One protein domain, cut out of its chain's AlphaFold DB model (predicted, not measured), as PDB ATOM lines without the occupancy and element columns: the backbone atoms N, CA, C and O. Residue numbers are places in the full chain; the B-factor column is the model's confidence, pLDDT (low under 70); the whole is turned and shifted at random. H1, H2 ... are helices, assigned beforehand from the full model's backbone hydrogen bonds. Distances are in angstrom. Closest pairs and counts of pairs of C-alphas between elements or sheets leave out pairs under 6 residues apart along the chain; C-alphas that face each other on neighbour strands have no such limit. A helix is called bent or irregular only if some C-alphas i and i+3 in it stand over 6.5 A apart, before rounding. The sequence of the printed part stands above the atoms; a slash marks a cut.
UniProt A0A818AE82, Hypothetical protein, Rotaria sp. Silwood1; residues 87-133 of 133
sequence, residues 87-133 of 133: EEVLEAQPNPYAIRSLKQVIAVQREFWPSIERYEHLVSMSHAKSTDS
ATOM      1  N   GLU A  87      83.095  87.407  14.936       95.69
ATOM      2  CA  GLU A  87      81.723  86.899  14.793       95.69
ATOM      3  C   GLU A  87      81.202  86.303  16.106       95.69
ATOM      4  O   GLU A  87      80.063  86.553  16.481       95.69
ATOM      5  N   GLU A  88      82.060  85.608  16.860       96.00
ATOM      6  CA  GLU A  88      81.723  85.074  18.182       96.00
ATOM      7  C   GLU A  88      81.201  86.161  19.131       96.00
ATOM      8  O   GLU A  88      80.167  85.974  19.768       96.00
ATOM      9  N   VAL A  89      81.864  87.321  19.193       95.75
ATOM     10  CA  VAL A  89      81.426  88.441  20.041       95.75
ATOM     11  C   VAL A  89      80.120  89.052  19.527       95.75
ATOM     12  O   VAL A  89      79.275  89.448  20.328       95.75
ATOM     13  N   LEU A  90      79.936  89.134  18.207       96.44
ATOM     14  CA  LEU A  90      78.732  89.714  17.603       96.44
ATOM     15  C   LEU A  90      77.497  88.813  17.757       96.44
ATOM     16  O   LEU A  90      76.382  89.323  17.891       96.44
ATOM     17  N   GLU A  91      77.697  87.496  17.765       96.94
ATOM     18  CA  GLU A  91      76.659  86.477  17.951       96.94
ATOM     19  C   GLU A  91      76.407  86.128  19.422       96.94
ATOM     20  O   GLU A  91      75.342  85.597  19.762       96.94
ATOM     21  N   ALA A  92      77.347  86.448  20.316       96.69
ATOM     22  CA  ALA A  92      77.204  86.199  21.742       96.69
ATOM     23  C   ALA A  92      75.990  86.939  22.321       96.69
ATOM     24  O   ALA A  92      75.792  88.143  22.132       96.69
ATOM     25  N   GLN A  93      75.170  86.206  23.072       96.94
ATOM     26  CA  GLN A  93      74.097  86.803  23.857       96.94
ATOM     27  C   GLN A  93      74.650  87.370  25.169       96.94
ATOM     28  O   GLN A  93      75.538  86.760  25.775       96.94
ATOM     29  N   PRO A  94      74.100  88.491  25.663       97.31
ATOM     30  CA  PRO A  94      74.423  88.977  26.995       97.31
ATOM     31  C   PRO A  94      74.138  87.901  28.049       97.31
ATOM     32  O   PRO A  94      73.132  87.193  27.984       97.31
ATOM     33  N   ASN A  95      75.008  87.776  29.053       97.19
ATOM     34  CA  ASN A  95      74.796  86.786  30.106       97.19
ATOM     35  C   ASN A  95      73.520  87.100  30.933       97.19
ATOM     36  O   ASN A  95      73.100  88.261  31.013       97.19
ATOM     37  N   PRO A  96      72.915  86.106  31.612       98.19
ATOM     38  CA  PRO A  96      71.651  86.298  32.330       98.19
ATOM     39  C   PRO A  96      71.680  87.373  33.425       98.19
ATOM     40  O   PRO A  96      70.648  87.988  33.707       98.19
ATOM     41  N   TYR A  97      72.838  87.615  34.047       98.25
ATOM     42  CA  TYR A  97      72.990  88.651  35.069       98.25
ATOM     43  C   TYR A  97      72.973  90.050  34.447       98.25
ATOM     44  O   TYR A  97      72.274  90.924  34.955       98.25
ATOM     45  N   ALA A  98      73.648  90.242  33.310       97.69
ATOM     46  CA  ALA A  98      73.608  91.491  32.551       97.69
ATOM     47  C   ALA A  98      72.188  91.804  32.050       97.69
ATOM     48  O   ALA A  98      71.700  92.918  32.240       97.69
ATOM     49  N   ILE A  99      71.486  90.803  31.502       98.12
ATOM     50  CA  ILE A  99      70.082  90.931  31.069       98.12
ATOM     51  C   ILE A  99      69.201  91.381  32.237       98.12
ATOM     52  O   ILE A  99      68.406  92.313  32.100       98.12
ATOM     53  N   ARG A 100      69.338  90.731  33.400       98.31
ATOM     54  CA  ARG A 100      68.572  91.078  34.603       98.31
ATOM     55  C   ARG A 100      68.834  92.520  35.036       98.31
ATOM     56  O   ARG A 100      67.874  93.243  35.293       98.31
ATOM     57  N   SER A 101      70.100  92.935  35.080       98.38
ATOM     58  CA  SER A 101      70.473  94.304  35.445       98.38
ATOM     59  C   SER A 101      69.879  95.332  34.482       98.38
ATOM     60  O   SER A 101      69.281  96.306  34.932       98.38
ATOM     61  N   LEU A 102      69.956  95.098  33.167       97.31
ATOM     62  CA  LEU A 102      69.375  96.001  32.166       97.31
ATOM     63  C   LEU A 102      67.853  96.114  32.301       97.31
ATOM     64  O   LEU A 102      67.325  97.225  32.289       97.31
ATOM     65  N   LYS A 103      67.145  94.996  32.500       97.25
ATOM     66  CA  LYS A 103      65.689  95.010  32.730       97.25
ATOM     67  C   LYS A 103      65.306  95.781  33.987       97.25
ATOM     68  O   LYS A 103      64.343  96.541  33.967       97.25
ATOM     69  N   GLN A 104      66.072  95.633  35.067       97.69
ATOM     70  CA  GLN A 104      65.832  96.388  36.295       97.69
ATOM     71  C   GLN A 104      66.051  97.893  36.088       97.69
ATOM     72  O   GLN A 104      65.238  98.694  36.548       97.69
ATOM     73  N   VAL A 105      67.103  98.282  35.360       97.69
ATOM     74  CA  VAL A 105      67.338  99.688  34.999       97.69
ATOM     75  C   VAL A 105      66.184 100.228  34.155       97.69
ATOM     76  O   VAL A 105      65.675 101.299  34.467       97.69
ATOM     77  N   ILE A 106      65.718  99.483  33.148       97.25
ATOM     78  CA  ILE A 106      64.566  99.873  32.317       97.25
ATOM     79  C   ILE A 106      63.306 100.054  33.170       97.25
ATOM     80  O   ILE A 106      62.635 101.077  33.050       97.25
ATOM     81  N   ALA A 107      63.011  99.113  34.069       96.50
ATOM     82  CA  ALA A 107      61.822  99.163  34.919       96.50
ATOM     83  C   ALA A 107      61.765 100.420  35.802       96.50
ATOM     84  O   ALA A 107      60.679 100.956  36.014       96.50
ATOM     85  N   VAL A 108      62.921 100.891  36.286       97.25
ATOM     86  CA  VAL A 108      63.041 102.122  37.085       97.25
ATOM     87  C   VAL A 108      63.053 103.370  36.199       97.25
ATOM     88  O   VAL A 108      62.379 104.350  36.494       97.25
ATOM     89  N   GLN A 109      63.815 103.356  35.105       97.62
ATOM     90  CA  GLN A 109      64.058 104.551  34.291       97.62
ATOM     91  C   GLN A 109      62.917 104.882  33.323       97.62
ATOM     92  O   GLN A 109      62.827 106.027  32.883       97.62
ATOM     93  N   ARG A 110      62.029 103.932  32.997       96.44
ATOM     94  CA  ARG A 110      60.940 104.145  32.021       96.44
ATOM     95  C   ARG A 110      59.941 105.229  32.427       96.44
ATOM     96  O   ARG A 110      59.304 105.803  31.554       96.44
ATOM     97  N   GLU A 111      59.828 105.529  33.720       96.62
ATOM     98  CA  GLU A 111      58.997 106.634  34.211       96.62
ATOM     99  C   GLU A 111      59.511 107.992  33.707       96.62
ATOM    100  O   GLU A 111      58.726 108.856  33.323       96.62
ATOM    101  N   PHE A 112      60.833 108.157  33.641       97.31
ATOM    102  CA  PHE A 112      61.490 109.393  33.203       97.31
ATOM    103  C   PHE A 112      61.827 109.377  31.709       97.31
ATOM    104  O   PHE A 112      61.849 110.418  31.052       97.31
ATOM    105  N   TRP A 113      62.054 108.184  31.156       96.88
ATOM    106  CA  TRP A 113      62.452 107.966  29.771       96.88
ATOM    107  C   TRP A 113      61.544 106.924  29.106       96.88
ATOM    108  O   TRP A 113      61.997 105.813  28.831       96.88
ATOM    109  N   PRO A 114      60.273 107.243  28.791       91.00
ATOM    110  CA  PRO A 114      59.331 106.257  28.244       91.00
ATOM    111  C   PRO A 114      59.804 105.619  26.931       91.00
ATOM    112  O   PRO A 114      59.405 104.515  26.571       91.00
ATOM    113  N   SER A 115      60.703 106.299  26.209       89.75
ATOM    114  CA  SER A 115      61.294 105.790  24.976       89.75
ATOM    115  C   SER A 115      62.046 104.471  25.149       89.75
ATOM    116  O   SER A 115      62.127 103.735  24.167       89.75
ATOM    117  N   ILE A 116      62.556 104.150  26.345       95.00
ATOM    118  CA  ILE A 116      63.396 102.966  26.564       95.00
ATOM    119  C   ILE A 116      62.601 101.657  26.608       95.00
ATOM    120  O   ILE A 116      63.165 100.603  26.328       95.00
ATOM    121  N   GLU A 117      61.300 101.712  26.912       92.25
ATOM    122  CA  GLU A 117      60.448 100.521  27.056       92.25
ATOM    123  C   GLU A 117      60.368  99.720  25.750       92.25
ATOM    124  O   GLU A 117      60.451  98.493  25.754       92.25
ATOM    125  N   ARG A 118      60.350 100.409  24.601       92.25
ATOM    126  CA  ARG A 118      60.344  99.758  23.282       92.25
ATOM    127  C   ARG A 118      61.578  98.879  23.036       92.25
ATOM    128  O   ARG A 118      61.512  97.977  22.212       92.25
ATOM    129  N   TYR A 119      62.689  99.128  23.735       91.88
ATOM    130  CA  TYR A 119      63.951  98.400  23.570       91.88
ATOM    131  C   TYR A 119      64.112  97.239  24.562       91.88
ATOM    132  O   TYR A 119      65.104  96.516  24.482       91.88
ATOM    133  N   GLU A 120      63.163  97.018  25.483       93.94
ATOM    134  CA  GLU A 120      63.297  95.986  26.522       93.94
ATOM    135  C   GLU A 120      63.494  94.581  25.936       93.94
ATOM    136  O   GLU A 120      64.285  93.796  26.452       93.94
ATOM    137  N   HIS A 121      62.828  94.264  24.827       93.12
ATOM    138  CA  HIS A 121      62.955  92.961  24.174       93.12
ATOM    139  C   HIS A 121      64.341  92.721  23.544       93.12
ATOM    140  O   HIS A 121      64.767  91.572  23.427       93.12
ATOM    141  N   LEU A 122      65.076  93.786  23.201       95.44
ATOM    142  CA  LEU A 122      66.396  93.687  22.572       95.44
ATOM    143  C   LEU A 122      67.510  93.356  23.571       95.44
ATOM    144  O   LEU A 122      68.566  92.881  23.168       95.44
ATOM    145  N   VAL A 123      67.304  93.564  24.877       95.56
ATOM    146  CA  VAL A 123      68.381  93.422  25.882       95.56
ATOM    147  C   VAL A 123      68.903  91.991  26.035       95.56
ATOM    148  O   VAL A 123      69.964  91.788  26.617       95.56
ATOM    149  N   SER A 124      68.160  90.996  25.542       96.00
ATOM    150  CA  SER A 124      68.569  89.586  25.500       96.00
ATOM    151  C   SER A 124      69.132  89.143  24.148       96.00
ATOM    152  O   SER A 124      69.516  87.984  23.995       96.00
ATOM    153  N   MET A 125      69.133  90.023  23.148       96.88
ATOM    154  CA  MET A 125      69.594  89.704  21.801       96.88
ATOM    155  C   MET A 125      71.101  89.945  21.679       96.88
ATOM    156  O   MET A 125      71.668  90.798  22.360       96.88
ATOM    157  N   SER A 126      71.749  89.165  20.815       96.62
ATOM    158  CA  SER A 126      73.122  89.434  20.391       96.62
ATOM    159  C   SER A 126      73.161  90.672  19.495       96.62
ATOM    160  O   SER A 126      72.121  91.115  18.996       96.62
ATOM    161  N   HIS A 127      74.356  91.219  19.258       93.81
ATOM    162  CA  HIS A 127      74.494  92.368  18.366       93.81
ATOM    163  C   HIS A 127      73.949  92.051  16.971       93.81
ATOM    164  O   HIS A 127      73.079  92.781  16.501       93.81
ATOM    165  N   ALA A 128      74.383  90.930  16.383       91.62
ATOM    166  CA  ALA A 128      73.975  90.488  15.050       91.62
ATOM    167  C   ALA A 128      72.448  90.380  14.910       91.62
ATOM    168  O   ALA A 128      71.865  90.892  13.964       91.62
ATOM    169  N   LYS A 129      71.770  89.803  15.907       90.25
ATOM    170  CA  LYS A 129      70.309  89.644  15.865       90.25
ATOM    171  C   LYS A 129      69.559  90.952  16.091       90.25
ATOM    172  O   LYS A 129      68.469  91.115  15.562       90.25
ATOM    173  N   SER A 130      70.106  91.854  16.907       86.00
ATOM    174  CA  SER A 130      69.453  93.127  17.247       86.00
ATOM    175  C   SER A 130      69.486  94.159  16.119       86.00
ATOM    176  O   SER A 130      68.714  95.112  16.143       86.00
ATOM    177  N   THR A 131      70.400  94.009  15.158       78.00
ATOM    178  CA  THR A 131      70.502  94.893  13.989       78.00
ATOM    179  C   THR A 131      69.574  94.486  12.847       78.00
ATOM    180  O   THR A 131      69.296  95.314  11.985       78.00
ATOM    181  N   ASP A 132      69.080  93.247  12.868       63.22
ATOM    182  CA  ASP A 132      68.192  92.677  11.848       63.22
ATOM    183  C   ASP A 132      66.693  92.836  12.187       63.22
ATOM    184  O   ASP A 132      65.832  92.424  11.405       63.22
ATOM    185  N   SER A 133      66.379  93.409  13.355       52.75
ATOM    186  CA  SER A 133      65.032  93.584  13.927       52.75
ATOM    187  C   SER A 133      64.604  95.045  13.975       52.75
ATOM    188  O   SER A 133      63.450  95.331  13.587       52.75
TER     189      SER A 133
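What this domain is: This is residues 87 to 133 of the 133 residues of the protein "Hypothetical protein" of Rotaria sp. Silwood1 (UniProt A0A818AE82). A helical hairpin of H2 and H3, side by side, makes most of a flat, elongated shape, and the short helices H1 and H4 pack on each other beyond the hairpin's open end. The printed part has 47 residues with four named helices, H1 to H4 in order, and no named strand: all helix. It is only just loose, close to compact, with a radius of gyration of the C-alphas of 11.5 A and spans of 36 by 23 by 11 A.

Where its parts are: H2, residues 96 to 109, is 19.9 A long from C-alpha 96 at (71.651, 86.298, 32.330). H3, residues 114 to 124, is 19.3 A long and irregular, with C-alphas 118 and 121 7.3 A apart. H1 is residues 87 to 91; H4, residues 127 to 131, ends with C-alpha 131 at (70.502, 94.893, 13.989).

How they stand to each other: H2 and H3, a hairpin, touch at a shallow tilt of 6 degrees, opposite ways; their closest C-alphas, of Ile 99 and Ser 124, are 5.9 A apart. H1 touches H4, the closest C-alphas being those of Leu 90 and His 127, 5.1 A. H2 is apart from H1 and H4. Every O i to N i+4 pair is within hydrogen-bond range in H1, H2 and H4; in H3 0 of 7 are, beside 5 of 8 O i to N i+3 pairs.

The domain as a whole: The farthest C-alphas, of Glu 87 and Glu 111, are 35.8 A apart. The printed part has no cut, and its three links are tight. Residues 132 to 133 have pLDDT under 70.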